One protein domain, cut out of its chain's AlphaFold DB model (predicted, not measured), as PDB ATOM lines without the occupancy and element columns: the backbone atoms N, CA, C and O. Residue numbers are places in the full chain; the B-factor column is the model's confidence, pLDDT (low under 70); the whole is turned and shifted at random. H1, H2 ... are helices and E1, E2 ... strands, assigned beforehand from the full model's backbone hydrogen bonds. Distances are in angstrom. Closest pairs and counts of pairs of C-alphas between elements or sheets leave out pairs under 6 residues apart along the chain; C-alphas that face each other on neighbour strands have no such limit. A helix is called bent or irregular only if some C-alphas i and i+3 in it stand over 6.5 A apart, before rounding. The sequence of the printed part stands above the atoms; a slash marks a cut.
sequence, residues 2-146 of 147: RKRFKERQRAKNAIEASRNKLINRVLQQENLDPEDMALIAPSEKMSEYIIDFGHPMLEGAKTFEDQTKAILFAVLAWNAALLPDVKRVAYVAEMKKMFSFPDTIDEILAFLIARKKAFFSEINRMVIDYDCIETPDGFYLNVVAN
ATOM      1  N   ARG A   2    -108.769 170.709-101.156       76.75
ATOM      2  CA  ARG A   2    -107.682 169.693-101.193       76.75
ATOM      3  C   ARG A   2    -106.440 169.977-100.315       76.75
ATOM      4  O   ARG A   2    -105.803 169.030 -99.869       76.75
ATOM      5  N   LYS A   3    -106.089 171.248-100.063       82.81
ATOM      6  CA  LYS A   3    -104.913 171.638 -99.248       82.81
ATOM      7  C   LYS A   3    -105.087 171.284 -97.762       82.81
ATOM      8  O   LYS A   3    -104.295 170.511 -97.237       82.81
ATOM      9  N   ARG A   4    -106.196 171.724 -97.150       83.62
ATOM     10  CA  ARG A   4    -106.563 171.414 -95.754       83.62
ATOM     11  C   ARG A   4    -106.602 169.914 -95.451       83.62
ATOM     12  O   ARG A   4    -106.152 169.484 -94.399       83.62
ATOM     13  N   PHE A   5    -107.109 169.105 -96.383       86.25
ATOM     14  CA  PHE A   5    -107.121 167.648 -96.225       86.25
ATOM     15  C   PHE A   5    -105.701 167.060 -96.147       86.25
ATOM     16  O   PHE A   5    -105.412 166.258 -95.264       86.25
ATOM     17  N   LYS A   6    -104.788 167.503 -97.025       90.06
ATOM     18  CA  LYS A   6    -103.383 167.064 -97.006       90.06
ATOM     19  C   LYS A   6    -102.654 167.500 -95.732       90.06
ATOM     20  O   LYS A   6    -101.863 166.727 -95.208       90.06
ATOM     21  N   GLU A   7    -102.917 168.710 -95.239       89.88
ATOM     22  CA  GLU A   7    -102.344 169.221 -93.983       89.88
ATOM     23  C   GLU A   7    -102.802 168.393 -92.779       89.88
ATOM     24  O   GLU A   7    -101.970 167.951 -91.991       89.88
ATOM     25  N   ARG A   8    -104.100 168.076 -92.693       88.88
ATOM     26  CA  ARG A   8    -104.640 167.195 -91.646       88.88
ATOM     27  C   ARG A   8    -104.060 165.787 -91.707       88.88
ATOM     28  O   ARG A   8    -103.716 165.227 -90.672       88.88
ATOM     29  N   GLN A   9    -103.898 165.229 -92.905       92.69
ATOM     30  CA  GLN A   9    -103.280 163.914 -93.053       92.69
ATOM     31  C   GLN A   9    -101.810 163.920 -92.608       92.69
ATOM     32  O   GLN A   9    -101.369 162.988 -91.944       92.69
ATOM     33  N   ARG A  10    -101.054 164.979 -92.929       92.12
ATOM     34  CA  ARG A  10     -99.670 165.140 -92.456       92.12
ATOM     35  C   ARG A  10     -99.600 165.242 -90.935       92.12
ATOM     36  O   ARG A  10     -98.774 164.558 -90.346       92.12
ATOM     37  N   ALA A  11    -100.479 166.034 -90.322       93.44
ATOM     38  CA  ALA A  11    -100.555 166.153 -88.868       93.44
ATOM     39  C   ALA A  11    -100.864 164.801 -88.213       93.44
ATOM     40  O   ALA A  11    -100.158 164.391 -87.300       93.44
ATOM     41  N   LYS A  12    -101.844 164.055 -88.742       93.75
ATOM     42  CA  LYS A  12    -102.180 162.712 -88.247       93.75
ATOM     43  C   LYS A  12    -100.978 161.764 -88.300       93.75
ATOM     44  O   LYS A  12    -100.670 161.113 -87.308       93.75
ATOM     45  N   ASN A  13    -100.270 161.731 -89.429       95.12
ATOM     46  CA  ASN A  13     -99.081 160.893 -89.580       95.12
ATOM     47  C   ASN A  13     -97.950 161.324 -88.625       95.12
ATOM     48  O   ASN A  13     -97.239 160.474 -88.098       95.12
ATOM     49  N   ALA A  14     -97.780 162.632 -88.392       95.00
ATOM     50  CA  ALA A  14     -96.782 163.155 -87.459       95.00
ATOM     51  C   ALA A  14     -97.099 162.776 -86.003       95.00
ATOM     52  O   ALA A  14     -96.199 162.363 -85.275       95.00
ATOM     53  N   ILE A  15     -98.374 162.848 -85.603       94.62
ATOM     54  CA  ILE A  15     -98.845 162.429 -84.275       94.62
ATOM     55  C   ILE A  15     -98.571 160.940 -84.049       94.62
ATOM     56  O   ILE A  15     -98.048 160.564 -83.003       94.62
ATOM     57  N   GLU A  16     -98.878 160.094 -85.034       94.56
ATOM     58  CA  GLU A  16     -98.647 158.649 -84.952       94.56
ATOM     59  C   GLU A  16     -97.150 158.302 -84.910       94.56
ATOM     60  O   GLU A  16     -96.716 157.493 -84.089       94.56
ATOM     61  N   ALA A  17     -96.334 158.967 -85.732       95.25
ATOM     62  CA  ALA A  17     -94.884 158.794 -85.712       95.25
ATOM     63  C   ALA A  17     -94.273 159.224 -84.366       95.25
ATOM     64  O   ALA A  17     -93.442 158.504 -83.809       95.25
ATOM     65  N   SER A  18     -94.712 160.365 -83.826       95.25
ATOM     66  CA  SER A  18     -94.323 160.842 -82.496       95.25
ATOM     67  C   SER A  18     -94.733 159.850 -81.408       95.25
ATOM     68  O   SER A  18     -93.911 159.496 -80.566       95.25
ATOM     69  N   ARG A  19     -95.959 159.314 -81.467       93.81
ATOM     70  CA  ARG A  19     -96.455 158.318 -80.511       93.81
ATOM     71  C   ARG A  19     -95.554 157.084 -80.463       93.81
ATOM     72  O   ARG A  19     -95.155 156.660 -79.381       93.81
ATOM     73  N   ASN A  20     -95.204 156.528 -81.620       92.69
ATOM     74  CA  ASN A  20     -94.345 155.344 -81.696       92.69
ATOM     75  C   ASN A  20     -92.924 155.640 -81.201       92.69
ATOM     76  O   ASN A  20     -92.332 154.837 -80.482       92.69
ATOM     77  N   LYS A  21     -92.388 156.818 -81.538       94.38
ATOM     78  CA  LYS A  21     -91.087 157.277 -81.038       94.38
ATOM     79  C   LYS A  21     -91.088 157.422 -79.514       94.38
ATOM     80  O   LYS A  21     -90.133 156.987 -78.877       94.38
ATOM     81  N   LEU A  22     -92.142 158.009 -78.949       94.50
ATOM     82  CA  LEU A  22     -92.305 158.196 -77.510       94.50
ATOM     83  C   LEU A  22     -92.324 156.848 -76.780       94.50
ATOM     84  O   LEU A  22     -91.587 156.669 -75.818       94.50
ATOM     85  N   ILE A  23     -93.091 155.877 -77.281       92.19
ATOM     86  CA  ILE A  23     -93.144 154.525 -76.702       92.19
ATOM     87  C   ILE A  23     -91.762 153.877 -76.700       92.19
ATOM     88  O   ILE A  23     -91.310 153.403 -75.663       92.19
ATOM     89  N   ASN A  24     -91.066 153.900 -77.838       91.25
ATOM     90  CA  ASN A  24     -89.734 153.307 -77.940       91.25
ATOM     91  C   ASN A  24     -88.727 153.980 -76.999       91.25
ATOM     92  O   ASN A  24     -87.879 153.299 -76.429       91.25
ATOM     93  N   ARG A  25     -88.826 155.305 -76.820       93.69
ATOM     94  CA  ARG A  25     -87.975 156.055 -75.891       93.69
ATOM     95  C   ARG A  25     -88.208 155.609 -74.449       93.69
ATOM     96  O   ARG A  25     -87.233 155.329 -73.760       93.69
ATOM     97  N   VAL A  26     -89.467 155.461 -74.036       92.00
ATOM     98  CA  VAL A  26     -89.807 154.995 -72.685       92.00
ATOM     99  C   VAL A  26     -89.364 153.550 -72.458       92.00
ATOM    100  O   VAL A  26     -88.737 153.276 -71.443       92.00
ATOM    101  N   LEU A  27     -89.608 152.641 -73.411       89.62
ATOM    102  CA  LEU A  27     -89.149 151.248 -73.304       89.62
ATOM    103  C   LEU A  27     -87.631 151.165 -73.080       89.62
ATOM    104  O   LEU A  27     -87.165 150.410 -72.235       89.62
ATOM    105  N   GLN A  28     -86.858 151.986 -73.796       89.56
ATOM    106  CA  GLN A  28     -85.404 152.037 -73.644       89.56
ATOM    107  C   GLN A  28     -84.961 152.663 -72.317       89.56
ATOM    108  O   GLN A  28     -84.032 152.158 -71.694       89.56
ATOM    109  N   GLN A  29     -85.597 153.758 -71.890       88.56
ATOM    110  CA  GLN A  29     -85.258 154.458 -70.645       88.56
ATOM    111  C   GLN A  29     -85.545 153.608 -69.405       88.56
ATOM    112  O   GLN A  29     -84.737 153.584 -68.480       88.56
ATOM    113  N   GLU A  30     -86.668 152.893 -69.416       86.38
ATOM    114  CA  GLU A  30     -87.122 152.057 -68.303       86.38
ATOM    115  C   GLU A  30     -86.597 150.612 -68.394       86.38
ATOM    116  O   GLU A  30     -86.855 149.808 -67.501       86.38
ATOM    117  N   ASN A  31     -85.845 150.277 -69.453       88.25
ATOM    118  CA  ASN A  31     -85.337 148.930 -69.734       88.25
ATOM    119  C   ASN A  31     -86.460 147.867 -69.718       88.25
ATOM    120  O   ASN A  31     -86.359 146.844 -69.040       88.25
ATOM    121  N   LEU A  32     -87.538 148.157 -70.451       84.12
ATOM    122  CA  LEU A  32     -88.744 147.337 -70.579       84.12
ATOM    123  C   LEU A  32     -88.810 146.649 -71.945       84.12
ATOM    124  O   LEU A  32     -88.307 147.173 -72.946       84.12
ATOM    125  N   ASP A  33     -89.498 145.510 -71.997       86.38
ATOM    126  CA  ASP A  33     -89.702 144.767 -73.236       86.38
ATOM    127  C   ASP A  33     -90.923 145.298 -74.010       86.38
ATOM    128  O   ASP A  33     -91.854 145.854 -73.422       86.38
ATOM    129  N   PRO A  34     -91.000 145.111 -75.341       81.81
ATOM    130  CA  PRO A  34     -92.167 145.524 -76.129       81.81
ATOM    131  C   PRO A  34     -93.503 144.938 -75.642       81.81
ATOM    132  O   PRO A  34     -94.559 145.514 -75.897       81.81
ATOM    133  N   GLU A  35     -93.475 143.808 -74.935       83.50
ATOM    134  CA  GLU A  35     -94.658 143.186 -74.328       83.50
ATOM    135  C   GLU A  35     -95.235 144.030 -73.173       83.50
ATOM    136  O   GLU A  35     -96.449 144.025 -72.948       83.50
ATOM    137  N   ASP A  36     -94.409 144.862 -72.526       79.12
ATOM    138  CA  ASP A  36     -94.814 145.800 -71.473       79.12
ATOM    139  C   ASP A  36     -95.519 147.049 -72.022       79.12
ATOM    140  O   ASP A  36     -96.011 147.885 -71.261       79.12
ATOM    141  N   MET A  37     -95.635 147.192 -73.348       75.38
ATOM    142  CA  MET A  37     -96.257 148.348 -74.001       75.38
ATOM    143  C   MET A  37     -97.674 148.628 -73.481       75.38
ATOM    144  O   MET A  37     -98.067 149.787 -73.369       75.38
ATOM    145  N   ALA A  38     -98.438 147.598 -73.106       75.19
ATOM    146  CA  ALA A  38     -99.773 147.767 -72.528       75.19
ATOM    147  C   ALA A  38     -99.772 148.507 -71.172       75.19
ATOM    148  O   ALA A  38    -100.796 149.071 -70.784       75.19
ATOM    149  N   LEU A  39     -98.642 148.523 -70.455       70.81
ATOM    150  CA  LEU A  39     -98.472 149.206 -69.169       70.81
ATOM    151  C   LEU A  39     -98.133 150.694 -69.328       70.81
ATOM    152  O   LEU A  39     -98.427 151.478 -68.428       70.81
ATOM    153  N   ILE A  40     -97.545 151.075 -70.463       75.88
ATOM    154  CA  ILE A  40     -96.979 152.412 -70.706       75.88
ATOM    155  C   ILE A  40     -97.525 153.081 -71.976       75.88
ATOM    156  O   ILE A  40     -97.009 154.104 -72.419       75.88
ATOM    157  N   ALA A  41     -98.542 152.507 -72.616       75.56
ATOM    158  CA  ALA A  41     -99.078 153.061 -73.851       75.56
ATOM    159  C   ALA A  41     -99.572 154.504 -73.625       75.56
ATOM    160  O   ALA A  41    -100.290 154.762 -72.650       75.56
ATOM    161  N   PRO A  42     -99.254 155.442 -74.540       80.31
ATOM    162  CA  PRO A  42     -99.768 156.790 -74.472       80.31
ATOM    163  C   PRO A  42    -101.289 156.782 -74.386       80.31
ATOM    164  O   PRO A  42    -101.949 156.093 -75.171       80.31
ATOM    165  N   SER A  43    -101.839 157.541 -73.438       81.00
ATOM    166  CA  SER A  43    -103.285 157.623 -73.225       81.00
ATOM    167  C   SER A  43    -103.786 159.036 -73.490       81.00
ATOM    168  O   SER A  43    -103.343 159.965 -72.813       81.00
ATOM    169  N   GLU A  44    -104.752 159.172 -74.403       81.94
ATOM    170  CA  GLU A  44    -105.400 160.452 -74.756       81.94
ATOM    171  C   GLU A  44    -105.937 161.176 -73.511       81.94
ATOM    172  O   GLU A  44    -105.757 162.379 -73.332       81.94
ATOM    173  N   LYS A  45    -106.462 160.406 -72.557       91.12
ATOM    174  CA  LYS A  45    -106.971 160.925 -71.288       91.12
ATOM    175  C   LYS A  45    -105.908 161.635 -70.436       91.12
ATOM    176  O   LYS A  45    -106.212 162.629 -69.790       91.12
ATOM    177  N   MET A  46    -104.658 161.158 -70.421       95.19
ATOM    178  CA  MET A  46    -103.590 161.858 -69.685       95.19
ATOM    179  C   MET A  46    -103.125 163.115 -70.408       95.19
ATOM    180  O   MET A  46    -102.836 164.102 -69.741       95.19
ATOM    181  N   SER A  47    -103.072 163.112 -71.743       96.19
ATOM    182  CA  SER A  47    -102.787 164.343 -72.488       96.19
ATOM    183  C   SER A  47    -103.835 165.420 -72.222       96.19
ATOM    184  O   SER A  47    -103.457 166.557 -71.963       96.19
ATOM    185  N   GLU A  48    -105.121 165.060 -72.195       96.56
ATOM    186  CA  GLU A  48    -106.210 165.983 -71.845       96.56
ATOM    187  C   GLU A  48    -106.029 166.550 -70.434       96.56
ATOM    188  O   GLU A  48    -106.019 167.764 -70.257       96.56
ATOM    189  N   TYR A  49    -105.763 165.697 -69.437       97.25
ATOM    190  CA  TYR A  49    -105.538 166.163 -68.068       97.25
ATOM    191  C   TYR A  49    -104.345 167.104 -67.928       97.25
ATOM    192  O   TYR A  49    -104.440 168.087 -67.198       97.25
ATOM    193  N   ILE A  50    -103.234 166.834 -68.614       98.25
ATOM    194  CA  ILE A  50    -102.060 167.713 -68.566       98.25
ATOM    195  C   ILE A  50    -102.345 169.054 -69.253       98.25
ATOM    196  O   ILE A  50    -101.921 170.091 -68.740       98.25
ATOM    197  N   ILE A  51    -103.090 169.055 -70.361       97.50
ATOM    198  CA  ILE A  51    -103.512 170.286 -71.043       97.50
ATOM    199  C   ILE A  51    -104.439 171.111 -70.139       97.50
ATOM    200  O   ILE A  51    -104.170 172.290 -69.911       97.50
ATOM    201  N   ASP A  52    -105.467 170.500 -69.548       97.81
ATOM    202  CA  ASP A  52    -106.423 171.181 -68.659       97.81
ATOM    203  C   ASP A  52    -105.764 171.687 -67.367       97.81
ATOM    204  O   ASP A  52    -106.067 172.770 -66.840       97.81
ATOM    205  N   PHE A  53    -104.827 170.902 -66.844       98.19
ATOM    206  CA  PHE A  53    -104.014 171.274 -65.702       98.19
ATOM    207  C   PHE A  53    -103.145 172.499 -66.013       98.19
ATOM    208  O   PHE A  53    -103.172 173.473 -65.254       98.19
ATOM    209  N   GLY A  54    -102.432 172.459 -67.143       96.94
ATOM    210  CA  GLY A  54    -101.527 173.502 -67.624       96.94
ATOM    211  C   GLY A  54    -102.209 174.712 -68.262       96.94
ATOM    212  O   GLY A  54    -101.520 175.680 -68.587       96.94
ATOM    213  N   HIS A  55    -103.539 174.701 -68.408       96.56
ATOM    214  CA  HIS A  55    -104.315 175.753 -69.072       96.56
ATOM    215  C   HIS A  55    -103.928 177.187 -68.663       96.56
ATOM    216  O   HIS A  55    -103.708 177.999 -69.560       96.56
ATOM    217  N   PRO A  56    -103.731 177.522 -67.366       94.75
ATOM    218  CA  PRO A  56    -103.346 178.883 -66.977       94.75
ATOM    219  C   PRO A  56    -102.027 179.363 -67.600       94.75
ATOM    220  O   PRO A  56    -101.855 180.550 -67.847       94.75
ATOM    221  N   MET A  57    -101.085 178.450 -67.862       93.19
ATOM    222  CA  MET A  57     -99.835 178.786 -68.550       93.19
ATOM    223  C   MET A  57    -100.018 178.833 -70.068       93.19
ATOM    224  O   MET A  57     -99.417 179.672 -70.738       93.19
ATOM    225  N   LEU A  58    -100.863 177.952 -70.609       94.94
ATOM    226  CA  LEU A  58    -101.161 177.890 -72.040       94.94
ATOM    227  C   LEU A  58    -101.917 179.129 -72.540       94.94
ATOM    228  O   LEU A  58    -101.683 179.540 -73.672       94.94
ATOM    229  N   GLU A  59    -102.748 179.770 -71.713       94.44
ATOM    230  CA  GLU A  59    -103.436 181.026 -72.066       94.44
ATOM    231  C   GLU A  59    -102.466 182.152 -72.466       94.44
ATOM    232  O   GLU A  59    -102.767 182.963 -73.343       94.44
ATOM    233  N   GLY A  60    -101.288 182.203 -71.837       88.94
ATOM    234  CA  GLY A  60    -100.249 183.191 -72.138       88.94
ATOM    235  C   GLY A  60     -99.319 182.798 -73.291       88.94
ATOM    236  O   GLY A  60     -98.536 183.635 -73.749       88.94
ATOM    237  N   ALA A  61     -99.383 181.549 -73.759       93.69
ATOM    238  CA  ALA A  61     -98.456 180.993 -74.734       93.69
ATOM    239  C   ALA A  61     -98.877 181.344 -76.169       93.69
ATOM    240  O   ALA A  61     -99.951 180.963 -76.634       93.69
ATOM    241  N   LYS A  62     -98.015 182.065 -76.897       93.00
ATOM    242  CA  LYS A  62     -98.339 182.585 -78.240       93.00
ATOM    243  C   LYS A  62     -97.692 181.795 -79.367       93.00
ATOM    244  O   LYS A  62     -98.150 181.864 -80.504       93.00
ATOM    245  N   THR A  63     -96.618 181.081 -79.060       94.94
ATOM    246  CA  THR A  63     -95.856 180.281 -80.017       94.94
ATOM    247  C   THR A  63     -95.849 178.813 -79.606       94.94
ATOM    248  O   THR A  63     -96.077 178.483 -78.442       94.94
ATOM    249  N   PHE A  64     -95.547 177.918 -80.549       95.25
ATOM    250  CA  PHE A  64     -95.361 176.496 -80.249       95.25
ATOM    251  C   PHE A  64     -94.239 176.261 -79.220       95.25
ATOM    252  O   PHE A  64     -94.329 175.367 -78.376       95.25
ATOM    253  N   GLU A  65     -93.205 177.105 -79.232       94.75
ATOM    254  CA  GLU A  65     -92.140 177.072 -78.230       94.75
ATOM    255  C   GLU A  65     -92.665 177.434 -76.831       94.75
ATOM    256  O   GLU A  65     -92.383 176.721 -75.867       94.75
ATOM    257  N   ASP A  66     -93.477 178.491 -76.715       94.38
ATOM    258  CA  ASP A  66     -94.105 178.873 -75.443       94.38
ATOM    259  C   ASP A  66     -95.044 177.777 -74.932       94.38
ATOM    260  O   ASP A  66     -95.049 177.467 -73.744       94.38
ATOM    261  N   GLN A  67     -95.810 177.154 -75.832       96.06
ATOM    262  CA  GLN A  67     -96.707 176.046 -75.500       96.06
ATOM    263  C   GLN A  67     -95.917 174.844 -74.980       96.06
ATOM    264  O   GLN A  67     -96.260 174.276 -73.947       96.06
ATOM    265  N   THR A  68     -94.807 174.501 -75.636       95.81
ATOM    266  CA  THR A  68     -93.930 173.407 -75.200       95.81
ATOM    267  C   THR A  68     -93.326 173.693 -73.820       95.81
ATOM    268  O   THR A  68     -93.270 172.797 -72.975       95.81
ATOM    269  N   LYS A  69     -92.936 174.946 -73.543       93.38
ATOM    270  CA  LYS A  69     -92.473 175.374 -72.210       93.38
ATOM    271  C   LYS A  69     -93.589 175.309 -71.166       93.38
ATOM    272  O   LYS A  69     -93.351 174.835 -70.058       93.38
ATOM    273  N   ALA A  70     -94.804 175.734 -71.503       95.06
ATOM    274  CA  ALA A  70     -95.959 175.636 -70.612       95.06
ATOM    275  C   ALA A  70     -96.273 174.173 -70.249       95.06
ATOM    276  O   ALA A  70     -96.476 173.866 -69.076       95.06
ATOM    277  N   ILE A  71     -96.233 173.260 -71.226       97.25
ATOM    278  CA  ILE A  71     -96.398 171.821 -70.981       97.25
ATOM    279  C   ILE A  71     -95.256 171.261 -70.131       97.25
ATOM    280  O   ILE A  71     -95.526 170.478 -69.223       97.25
ATOM    281  N   LEU A  72     -94.008 171.685 -70.354       94.81
ATOM    282  CA  LEU A  72     -92.889 171.303 -69.489       94.81
ATOM    283  C   LEU A  72     -93.181 171.663 -68.028       94.81
ATOM    284  O   LEU A  72     -93.141 170.790 -67.164       94.81
ATOM    285  N   PHE A  73     -93.547 172.915 -67.742       93.88
ATOM    286  CA  PHE A  73     -93.883 173.328 -66.374       93.88
ATOM    287  C   PHE A  73     -95.074 172.561 -65.801       93.88
ATOM    288  O   PHE A  73     -95.035 172.156 -64.637       93.88
ATOM    289  N   ALA A  74     -96.103 172.318 -66.615       96.88
ATOM    290  CA  ALA A  74     -97.256 171.523 -66.219       96.88
ATOM    291  C   ALA A  74     -96.841 170.094 -65.821       96.88
ATOM    292  O   ALA A  74     -97.186 169.632 -64.738       96.88
ATOM    293  N   VAL A  75     -96.037 169.407 -66.631       97.06
ATOM    294  CA  VAL A  75     -95.570 168.043 -66.335       97.06
ATOM    295  C   VAL A  75     -94.704 168.003 -65.070       97.06
ATOM    296  O   VAL A  75     -94.917 167.150 -64.205       97.06
ATOM    297  N   LEU A  76     -93.774 168.951 -64.914       94.94
ATOM    298  CA  LEU A  76     -92.918 169.028 -63.727       94.94
ATOM    299  C   LEU A  76     -93.740 169.249 -62.451       94.94
ATOM    300  O   LEU A  76     -93.565 168.537 -61.461       94.94
ATOM    301  N   ALA A  77     -94.672 170.204 -62.470       96.38
ATOM    302  CA  ALA A  77     -95.530 170.482 -61.323       96.38
ATOM    303  C   ALA A  77     -96.491 169.320 -61.018       96.38
ATOM    304  O   ALA A  77     -96.729 169.011 -59.847       96.38
ATOM    305  N   TRP A  78     -97.008 168.652 -62.053       97.88
ATOM    306  CA  TRP A  78     -97.861 167.474 -61.921       97.88
ATOM    307  C   TRP A  78     -97.147 166.346 -61.171       97.88
ATOM    308  O   TRP A  78     -97.655 165.850 -60.161       97.88
ATOM    309  N   ASN A  79     -95.939 165.988 -61.614       96.94
ATOM    310  CA  ASN A  79     -95.131 164.951 -60.975       96.94
ATOM    311  C   ASN A  79     -94.717 165.356 -59.554       96.94
ATOM    312  O   ASN A  79     -94.857 164.567 -58.620       96.94
ATOM    313  N   ALA A  80     -94.301 166.609 -59.350       95.62
ATOM    314  CA  ALA A  80     -93.953 167.128 -58.028       95.62
ATOM    315  C   ALA A  80     -95.120 167.026 -57.027       95.62
ATOM    316  O   ALA A  80     -94.916 166.700 -55.852       95.62
ATOM    317  N   ALA A  81     -96.357 167.261 -57.474       96.19
ATOM    318  CA  ALA A  81     -97.545 167.185 -56.629       96.19
ATOM    319  C   ALA A  81     -97.855 165.762 -56.125       96.19
ATOM    320  O   ALA A  81     -98.532 165.625 -55.104       96.19
ATOM    321  N   LEU A  82     -97.359 164.728 -56.813       95.81
ATOM    322  CA  LEU A  82     -97.507 163.317 -56.438       95.81
ATOM    323  C   LEU A  82     -96.417 162.834 -55.470       95.81
ATOM    324  O   LEU A  82     -96.565 161.786 -54.842       95.81
ATOM    325  N   LEU A  83     -95.328 163.592 -55.322       94.56
ATOM    326  CA  LEU A  83     -94.223 163.225 -54.444       94.56
ATOM    327  C   LEU A  83     -94.493 163.624 -52.978       94.56
ATOM    328  O   LEU A  83     -95.033 164.709 -52.714       94.56
ATOM    329  N   PRO A  84     -94.038 162.809 -52.003       93.50
ATOM    330  CA  PRO A  84     -93.935 163.220 -50.602       93.50
ATOM    331  C   PRO A  84     -93.096 164.494 -50.454       93.50
ATOM    332  O   PRO A  84     -92.163 164.699 -51.228       93.50
ATOM    333  N   ASP A  85     -93.372 165.317 -49.438       89.69
ATOM    334  CA  ASP A  85     -92.775 166.658 -49.299       89.69
ATOM    335  C   ASP A  85     -91.239 166.659 -49.386       89.69
ATOM    336  O   ASP A  85     -90.670 167.440 -50.145       89.69
ATOM    337  N   VAL A  86     -90.564 165.724 -48.706       90.88
ATOM    338  CA  VAL A  86     -89.092 165.605 -48.743       90.88
ATOM    339  C   VAL A  86     -88.577 165.326 -50.160       90.88
ATOM    340  O   VAL A  86     -87.628 165.962 -50.616       90.88
ATOM    341  N   LYS A  87     -89.222 164.405 -50.891       93.31
ATOM    342  CA  LYS A  87     -88.846 164.072 -52.275       93.31
ATOM    343  C   LYS A  87     -89.203 165.196 -53.245       93.31
ATOM    344  O   LYS A  87     -88.475 165.423 -54.204       93.31
ATOM    345  N   ARG A  88     -90.294 165.919 -52.981       93.19
ATOM    346  CA  ARG A  88     -90.737 167.057 -53.789       93.19
ATOM    347  C   ARG A  88     -89.720 168.191 -53.767       93.19
ATOM    348  O   ARG A  88     -89.410 168.722 -54.826       93.19
ATOM    349  N   VAL A  89     -89.185 168.537 -52.594       90.81
ATOM    350  CA  VAL A  89     -88.164 169.593 -52.469       90.81
ATOM    351  C   VAL A  89     -86.918 169.243 -53.282       90.81
ATOM    352  O   VAL A  89     -86.442 170.072 -54.055       90.81
ATOM    353  N   ALA A  90     -86.429 168.004 -53.163       93.06
ATOM    354  CA  ALA A  90     -85.278 167.537 -53.935       93.06
ATOM    355  C   ALA A  90     -85.551 167.561 -55.450       93.06
ATOM    356  O   ALA A  90     -84.738 168.085 -56.207       93.06
ATOM    357  N   TYR A  91     -86.720 167.070 -55.871       92.38
ATOM    358  CA  TYR A  91     -87.142 167.071 -57.271       92.38
ATOM    359  C   TYR A  91     -87.197 168.488 -57.858       92.38
ATOM    360  O   TYR A  91     -86.618 168.749 -58.907       92.38
ATOM    361  N   VAL A  92     -87.838 169.436 -57.165       91.38
ATOM    362  CA  VAL A  92     -87.926 170.830 -57.627       91.38
ATOM    363  C   VAL A  92     -86.538 171.465 -57.730       91.38
ATOM    364  O   VAL A  92     -86.244 172.119 -58.730       91.38
ATOM    365  N   ALA A  93     -85.659 171.240 -56.748       91.31
ATOM    366  CA  ALA A  93     -84.292 171.757 -56.782       91.31
ATOM    367  C   ALA A  93     -83.486 171.204 -57.973       91.31
ATOM    368  O   ALA A  93     -82.774 171.953 -58.646       91.31
ATOM    369  N   GLU A  94     -83.626 169.910 -58.270       91.88
ATOM    370  CA  GLU A  94     -82.987 169.278 -59.425       91.88
ATOM    371  C   GLU A  94     -83.492 169.867 -60.745       91.88
ATOM    372  O   GLU A  94     -82.688 170.219 -61.608       91.88
ATOM    373  N   MET A  95     -84.807 170.056 -60.884       90.19
ATOM    374  CA  MET A  95     -85.397 170.641 -62.090       90.19
ATOM    375  C   MET A  95     -84.956 172.092 -62.300       90.19
ATOM    376  O   MET A  95     -84.584 172.460 -63.415       90.19
ATOM    377  N   LYS A  96     -84.904 172.908 -61.237       90.25
ATOM    378  CA  LYS A  96     -84.377 174.282 -61.314       90.25
ATOM    379  C   LYS A  96     -82.943 174.300 -61.835       90.25
ATOM    380  O   LYS A  96     -82.622 175.109 -62.701       90.25
ATOM    381  N   LYS A  97     -82.101 173.374 -61.367       91.06
ATOM    382  CA  LYS A  97     -80.719 173.234 -61.838       91.06
ATOM    383  C   LYS A  97     -80.649 172.764 -63.294       91.06
ATOM    384  O   LYS A  97     -79.909 173.349 -64.076       91.06
ATOM    385  N   MET A  98     -81.407 171.729 -63.654       89.12
ATOM    386  CA  MET A  98     -81.384 171.122 -64.989       89.12
ATOM    387  C   MET A  98     -81.796 172.115 -66.081       89.12
ATOM    388  O   MET A  98     -81.151 172.183 -67.124       89.12
ATOM    389  N   PHE A  99     -82.829 172.916 -65.822       86.81
ATOM    390  CA  PHE A  99     -83.371 173.872 -66.790       86.81
ATOM    391  C   PHE A  99     -82.918 175.318 -66.557       86.81
ATOM    392  O   PHE A  99     -83.352 176.216 -67.273       86.81
ATOM    393  N   SER A 100     -82.036 175.552 -65.579       89.81
ATOM    394  CA  SER A 100     -81.566 176.891 -65.190       89.81
ATOM    395  C   SER A 100     -82.714 177.872 -64.908       89.81
ATOM    396  O   SER A 100     -82.680 179.026 -65.338       89.81
ATOM    397  N   PHE A 101     -83.758 177.408 -64.217       86.06
ATOM    398  CA  PHE A 101     -84.910 178.249 -63.898       86.06
ATOM    399  C   PHE A 101     -84.567 179.295 -62.829       86.06
ATOM    400  O   PHE A 101     -83.841 178.986 -61.881       86.06
ATOM    401  N   PRO A 102     -85.116 180.520 -62.940       84.56
ATOM    402  CA  PRO A 102     -84.975 181.532 -61.901       84.56
ATOM    403  C   PRO A 102     -85.738 181.129 -60.633       84.56
ATOM    404  O   PRO A 102     -86.700 180.362 -60.691       84.56
ATOM    405  N   ASP A 103     -85.374 181.710 -59.489       79.88
ATOM    406  CA  ASP A 103     -86.074 181.459 -58.219       79.88
ATOM    407  C   ASP A 103     -87.546 181.884 -58.239       79.88
ATOM    408  O   ASP A 103     -88.371 181.313 -57.532       79.88
ATOM    409  N   THR A 104     -87.911 182.801 -59.134       80.69
ATOM    410  CA  THR A 104     -89.302 183.213 -59.362       80.69
ATOM    411  C   THR A 104     -90.205 182.078 -59.858       80.69
ATOM    412  O   THR A 104     -91.426 182.228 -59.851       80.69
ATOM    413  N   ILE A 105     -89.649 180.926 -60.260       85.88
ATOM    414  CA  ILE A 105     -90.449 179.764 -60.655       85.88
ATOM    415  C   ILE A 105     -91.156 179.089 -59.473       85.88
ATOM    416  O   ILE A 105     -92.134 178.371 -59.683       85.88
ATOM    417  N   ASP A 106     -90.701 179.321 -58.239       87.56
ATOM    418  CA  ASP A 106     -91.237 178.640 -57.057       87.56
ATOM    419  C   ASP A 106     -92.720 178.974 -56.838       87.56
ATOM    420  O   ASP A 106     -93.513 178.087 -56.523       87.56
ATOM    421  N   GLU A 107     -93.124 180.220 -57.097       89.75
ATOM    422  CA  GLU A 107     -94.523 180.656 -57.011       89.75
ATOM    423  C   GLU A 107     -95.399 179.974 -58.070       89.75
ATOM    424  O   GLU A 107     -96.506 179.519 -57.769       89.75
ATOM    425  N   ILE A 108     -94.884 179.831 -59.295       89.50
ATOM    426  CA  ILE A 108     -95.578 179.157 -60.401       89.50
ATOM    427  C   ILE A 108     -95.763 177.670 -60.078       89.50
ATOM    428  O   ILE A 108     -96.867 177.135 -60.207       89.50
ATOM    429  N   LEU A 109     -94.708 177.000 -59.612       90.38
ATOM    430  CA  LEU A 109     -94.773 175.591 -59.225       90.38
ATOM    431  C   LEU A 109     -95.707 175.381 -58.031       90.38
ATOM    432  O   LEU A 109     -96.507 174.448 -58.049       90.38
ATOM    433  N   ALA A 110     -95.653 176.248 -57.017       91.56
ATOM    434  CA  ALA A 110     -96.541 176.178 -55.861       91.56
ATOM    435  C   ALA A 110     -98.014 176.330 -56.265       91.56
ATOM    436  O   ALA A 110     -98.853 175.530 -55.838       91.56
ATOM    437  N   PHE A 111     -98.320 177.298 -57.135       94.19
ATOM    438  CA  PHE A 111     -99.656 177.487 -57.699       94.19
ATOM    439  C   PHE A 111    -100.141 176.235 -58.443       94.19
ATOM    440  O   PHE A 111    -101.234 175.731 -58.166       94.19
ATOM    441  N   LEU A 112     -99.323 175.686 -59.344       95.56
ATOM    442  CA  LEU A 112     -99.673 174.492 -60.113       95.56
ATOM    443  C   LEU A 112     -99.835 173.259 -59.209       95.56
ATOM    444  O   LEU A 112    -100.809 172.522 -59.339       95.56
ATOM    445  N   ILE A 113     -98.959 173.049 -58.226       94.50
ATOM    446  CA  ILE A 113     -99.090 171.940 -57.268       94.50
ATOM    447  C   ILE A 113    -100.395 172.057 -56.466       94.50
ATOM    448  O   ILE A 113    -101.099 171.058 -56.284       94.50
ATOM    449  N   ALA A 114    -100.749 173.259 -56.003       95.75
ATOM    450  CA  ALA A 114    -102.013 173.497 -55.311       95.75
ATOM    451  C   ALA A 114    -103.215 173.206 -56.224       95.75
ATOM    452  O   ALA A 114    -104.150 172.517 -55.814       95.75
ATOM    453  N   ARG A 115    -103.153 173.639 -57.490       97.19
ATOM    454  CA  ARG A 115    -104.168 173.340 -58.510       97.19
ATOM    455  C   ARG A 115    -104.335 171.834 -58.732       97.19
ATOM    456  O   ARG A 115    -105.468 171.363 -58.776       97.19
ATOM    457  N   LYS A 116    -103.244 171.059 -58.801       97.19
ATOM    458  CA  LYS A 116    -103.299 169.590 -58.956       97.19
ATOM    459  C   LYS A 116    -104.084 168.981 -57.805       97.19
ATOM    460  O   LYS A 116    -105.005 168.202 -58.019       97.19
ATOM    461  N   LYS A 117    -103.740 169.372 -56.575       94.44
ATOM    462  CA  LYS A 117    -104.393 168.877 -55.357       94.44
ATOM    463  C   LYS A 117    -105.872 169.262 -55.271       94.44
ATOM    464  O   LYS A 117    -106.635 168.503 -54.692       94.44
ATOM    465  N   ALA A 118    -106.268 170.404 -55.830       97.06
ATOM    466  CA  ALA A 118    -107.648 170.883 -55.785       97.06
ATOM    467  C   ALA A 118    -108.557 170.252 -56.853       97.06
ATOM    468  O   ALA A 118    -109.713 169.964 -56.560       97.06
ATOM    469  N   PHE A 119    -108.055 170.051 -58.076       97.25
ATOM    470  CA  PHE A 119    -108.892 169.684 -59.231       97.25
ATOM    471  C   PHE A 119    -108.593 168.304 -59.834       97.25
ATOM    472  O   PHE A 119    -109.389 167.821 -60.626       97.25
ATOM    473  N   PHE A 120    -107.459 167.688 -59.484       96.69
ATOM    474  CA  PHE A 120    -106.961 166.436 -60.077       96.69
ATOM    475  C   PHE A 120    -106.413 165.492 -58.989       96.69
ATOM    476  O   PHE A 120    -105.380 164.824 -59.135       96.69
ATOM    477  N   SER A 121    -107.054 165.510 -57.819       95.00
ATOM    478  CA  SER A 121    -106.593 164.815 -56.612       95.00
ATOM    479  C   SER A 121    -106.627 163.290 -56.751       95.00
ATOM    480  O   SER A 121    -105.763 162.593 -56.231       95.00
ATOM    481  N   GLU A 122    -107.593 162.794 -57.513       95.38
ATOM    482  CA  GLU A 122    -107.905 161.393 -57.760       95.38
ATOM    483  C   GLU A 122    -106.978 160.740 -58.791       95.38
ATOM    484  O   GLU A 122    -106.903 159.514 -58.876       95.38
ATOM    485  N   ILE A 123    -106.240 161.544 -59.561       94.81
ATOM    486  CA  ILE A 123    -105.333 161.043 -60.590       94.81
ATOM    487  C   ILE A 123    -103.937 160.896 -59.985       94.81
ATOM    488  O   ILE A 123    -103.212 161.870 -59.764       94.81
ATOM    489  N   ASN A 124    -103.557 159.643 -59.731       93.62
ATOM    490  CA  ASN A 124    -102.287 159.257 -59.112       93.62
ATOM    491  C   ASN A 124    -101.301 158.657 -60.119       93.62
ATOM    492  O   ASN A 124    -100.596 157.700 -59.814       93.62
ATOM    493  N   ARG A 125    -101.269 159.224 -61.329       93.75
ATOM    494  CA  ARG A 125    -100.407 158.775 -62.425       93.75
ATOM    495  C   ARG A 125     -99.319 159.809 -62.691       93.75
ATOM    496  O   ARG A 125     -99.637 160.948 -63.026       93.75
ATOM    497  N   MET A 126     -98.056 159.430 -62.525       94.25
ATOM    498  CA  MET A 126     -96.893 160.235 -62.903       94.25
ATOM    499  C   MET A 126     -96.672 160.153 -64.408       94.25
ATOM    500  O   MET A 126     -96.717 159.070 -64.994       94.25
ATOM    501  N   VAL A 127     -96.393 161.298 -65.020       95.69
ATOM    502  CA  VAL A 127     -95.933 161.366 -66.405       95.69
ATOM    503  C   VAL A 127     -94.501 160.850 -66.443       95.69
ATOM    504  O   VAL A 127     -93.633 161.398 -65.765       95.69
ATOM    505  N   ILE A 128     -94.272 159.796 -67.218       94.38
ATOM    506  CA  ILE A 128     -92.937 159.244 -67.461       94.38
ATOM    507  C   ILE A 128     -92.266 160.083 -68.545       94.38
ATOM    508  O   ILE A 128     -91.138 160.533 -68.380       94.38
ATOM    509  N   ASP A 129     -92.992 160.337 -69.634       95.44
ATOM    510  CA  ASP A 129     -92.470 161.066 -70.779       95.44
ATOM    511  C   ASP A 129     -93.609 161.610 -71.658       95.44
ATOM    512  O   ASP A 129     -94.752 161.144 -71.596       95.44
ATOM    513  N   TYR A 130     -93.311 162.606 -72.487       97.06
ATOM    514  CA  TYR A 130     -94.276 163.239 -73.378       97.06
ATOM    515  C   TYR A 130     -93.629 163.766 -74.666       97.06
ATOM    516  O   TYR A 130     -92.406 163.871 -74.794       97.06
ATOM    517  N   ASP A 131     -94.462 164.098 -75.648       97.00
ATOM    518  CA  ASP A 131     -94.019 164.753 -76.878       97.00
ATOM    519  C   ASP A 131     -95.069 165.757 -77.368       97.00
ATOM    520  O   ASP A 131     -96.268 165.460 -77.373       97.00
ATOM    521  N   CYS A 132     -94.615 166.948 -77.765       97.19
ATOM    522  CA  CYS A 132     -95.456 168.007 -78.322       97.19
ATOM    523  C   CYS A 132     -95.284 168.041 -79.841       97.19
ATOM    524  O   CYS A 132     -94.163 168.047 -80.345       97.19
ATOM    525  N   ILE A 133     -96.389 168.096 -80.577       96.56
ATOM    526  CA  ILE A 133     -96.396 168.069 -82.040       96.56
ATOM    527  C   ILE A 133     -97.136 169.296 -82.547       96.56
ATOM    528  O   ILE A 133     -98.295 169.498 -82.200       96.56
ATOM    529  N   GLU A 134     -96.496 170.100 -83.389       95.31
ATOM    530  CA  GLU A 134     -97.159 171.226 -84.041       95.31
ATOM    531  C   GLU A 134     -98.141 170.723 -85.111       95.31
ATOM    532  O   GLU A 134     -97.849 169.822 -85.906       95.31
ATOM    533  N   THR A 135     -99.334 171.307 -85.137       92.44
ATOM    534  CA  THR A 135    -100.418 170.952 -86.052       92.44
ATOM    535  C   THR A 135    -101.046 172.218 -86.647       92.44
ATOM    536  O   THR A 135    -100.907 173.306 -86.094       92.44
ATOM    537  N   PRO A 136    -101.801 172.112 -87.755       87.50
ATOM    538  CA  PRO A 136    -102.517 173.262 -88.311       87.50
ATOM    539  C   PRO A 136    -103.539 173.904 -87.359       87.50
ATOM    540  O   PRO A 136    -103.913 175.054 -87.574       87.50
ATOM    541  N   ASP A 137    -104.010 173.156 -86.358       84.56
ATOM    542  CA  ASP A 137    -105.054 173.577 -85.423       84.56
ATOM    543  C   ASP A 137    -104.473 173.919 -84.023       84.56
ATOM    544  O   ASP A 137    -105.231 174.114 -83.078       84.56
ATOM    545  N   GLY A 138    -103.140 174.012 -83.877       87.44
ATOM    546  CA  GLY A 138    -102.449 174.255 -82.601       87.44
ATOM    547  C   GLY A 138    -101.354 173.221 -82.347       87.44
ATOM    548  O   GLY A 138    -100.621 172.864 -83.264       87.44
ATOM    549  N   PHE A 139    -101.264 172.677 -81.137       94.44
ATOM    550  CA  PHE A 139    -100.379 171.548 -80.844       94.44
ATOM    551  C   PHE A 139    -101.169 170.306 -80.430       94.44
ATOM    552  O   PHE A 139    -102.308 170.389 -79.977       94.44
ATOM    553  N   TYR A 140    -100.538 169.150 -80.584       95.69
ATOM    554  CA  TYR A 140    -100.987 167.879 -80.044       95.69
ATOM    555  C   TYR A 140     -99.999 167.412 -78.976       95.69
ATOM    556  O   TYR A 140     -98.797 167.653 -79.104       95.69
ATOM    557  N   LEU A 141    -100.494 166.731 -77.946       97.50
ATOM    558  CA  LEU A 141     -99.684 166.202 -76.857       97.50
ATOM    559  C   LEU A 141     -99.835 164.682 -76.787       97.50
ATOM    560  O   LEU A 141    -100.931 164.172 -76.580       97.50
ATOM    561  N   ASN A 142     -98.726 163.961 -76.910       97.00
ATOM    562  CA  ASN A 142     -98.649 162.555 -76.531       97.00
ATOM    563  C   ASN A 142     -98.095 162.462 -75.104       97.00
ATOM    564  O   ASN A 142     -97.069 163.070 -74.818       97.00
ATOM    565  N   VAL A 143     -98.739 161.687 -74.225       96.69
ATOM    566  CA  VAL A 143     -98.279 161.466 -72.841       96.69
ATOM    567  C   VAL A 143     -98.214 159.983 -72.536       96.69
ATOM    568  O   VAL A 143     -99.224 159.289 -72.661       96.69
ATOM    569  N   VAL A 144     -97.059 159.535 -72.052       95.06
ATOM    570  CA  VAL A 144     -96.890 158.262 -71.354       95.06
ATOM    571  C   VAL A 144     -96.869 158.535 -69.858       95.06
ATOM    572  O   VAL A 144     -96.106 159.364 -69.365       95.06
ATOM    573  N   ALA A 145     -97.715 157.827 -69.126       92.94
ATOM    574  CA  ALA A 145     -97.776 157.898 -67.677       92.94
ATOM    575  C   ALA A 145     -97.815 156.486 -67.109       92.94
ATOM    576  O   ALA A 145     -98.348 155.581 -67.757       92.94
ATOM    577  N   ASN A 146     -97.303 156.315 -65.893       87.44
ATOM    578  CA  ASN A 146     -97.408 155.043 -65.189       87.44
ATOM    579  C   ASN A 146     -98.887 154.655 -64.964       87.44
ATOM    580  O   ASN A 146     -99.806 155.463 -65.160       87.44
TER     581      ASN A 146
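AT A GLANCE: This is residues 2 to 146 of the 147 residues of an uncharacterized protein of Desulfatitalea sp. BRH_c12 (UniProt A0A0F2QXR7). A two-stranded hairpin, E1 and E2, is sandwiched between the long helix H1 on one face and the crossing helices H3 and H4 on the other. H5 and H6 pack on H4 on its side away from the hairpin, H6 also reaching H3, while the short H2 folds back by the last turns of H1. The printed part has 145 residues with six named helices and then two named strands, H1 to H6 followed by E1 and E2, which form one antiparallel sheet in the order E1, E2; the class is mostly helix. The whole is compact, with a radius of gyration of the C-alphas of 16.1 A and a rounded outline spanning 52 by 39 by 30 A.

IN THESE COORDINATES: E1 is residues 127 to 135, 22.3 A, and E2 is residues 138 to 145, 22.6 A, ending at C-alpha 145 (-97.776, 157.898, -67.677). H1, residues 2 to 29, is 40.8 A long and begins at C-alpha 2 (-107.682, 169.693, -101.193). H3 is residues 44 to 58, 18.2 A, and H4 is residues 64 to 82, 27.3 A, beginning at C-alpha 64 (-95.361, 176.496, -80.249). H5, residues 85 to 99, and H6, residues 105 to 119, are each 21.1 A; H2, residues 34 to 40, is 10.0 A. H2 and H3 are irregular: C-alphas 35 and 38 are 7.1 A apart, and C-alphas 53 and 56 are 7.7 A apart.

HOW THE PARTS SIT: E1 and E2 form a hairpin, antiparallel at 162 degrees, with N 131 and O 142 at 2.9 A and N 140 and O 133 at 2.8 A, within hydrogen-bond range. The closest C-alphas of H1 and E1 are Ala 11 and Thr 135, 5.6 A; of H3 and E2, Ser 47 and Val 143, 5.4 A; of H4 and E1, Thr 68 and Cys 132, 6.4 A. H4 is the hub. It touches H3, closest C-alphas Gly 54 and Ala 74 at 4.9 A, and is only just about perpendicular to it at 71 degrees. With residues 73 to 81 alone H4 touches H6, closest C-alphas Ala 81 and Ile 113 at 5.0 A, at a steep tilt of 65 degrees. H4 and H5 form a helical hairpin at a shallow tilt of 22 degrees, closest C-alphas Ala 80 and Arg 88 at 5.3 A. H1 touches H2, closest C-alphas Leu 27 and Pro 34 at 7.1 A, about perpendicular at 76 degrees. H1 is apart from H3 and H4. Every O i to N i+4 pair is within hydrogen-bond range in H1, H5 and H6; the counts are 9 of 11 in H3, 14 of 15 in H4 and 0 of 3 in H2, where 3 of 4 O i to N i+3 pairs are within range.

THE WHOLE: The C-alphas of Arg 2 and Val 86, the two farthest apart, are 55.8 A apart. The printed part has no cut and no long link. The mean pLDDT of the printed part is 91.7, and no printed residue is under 70.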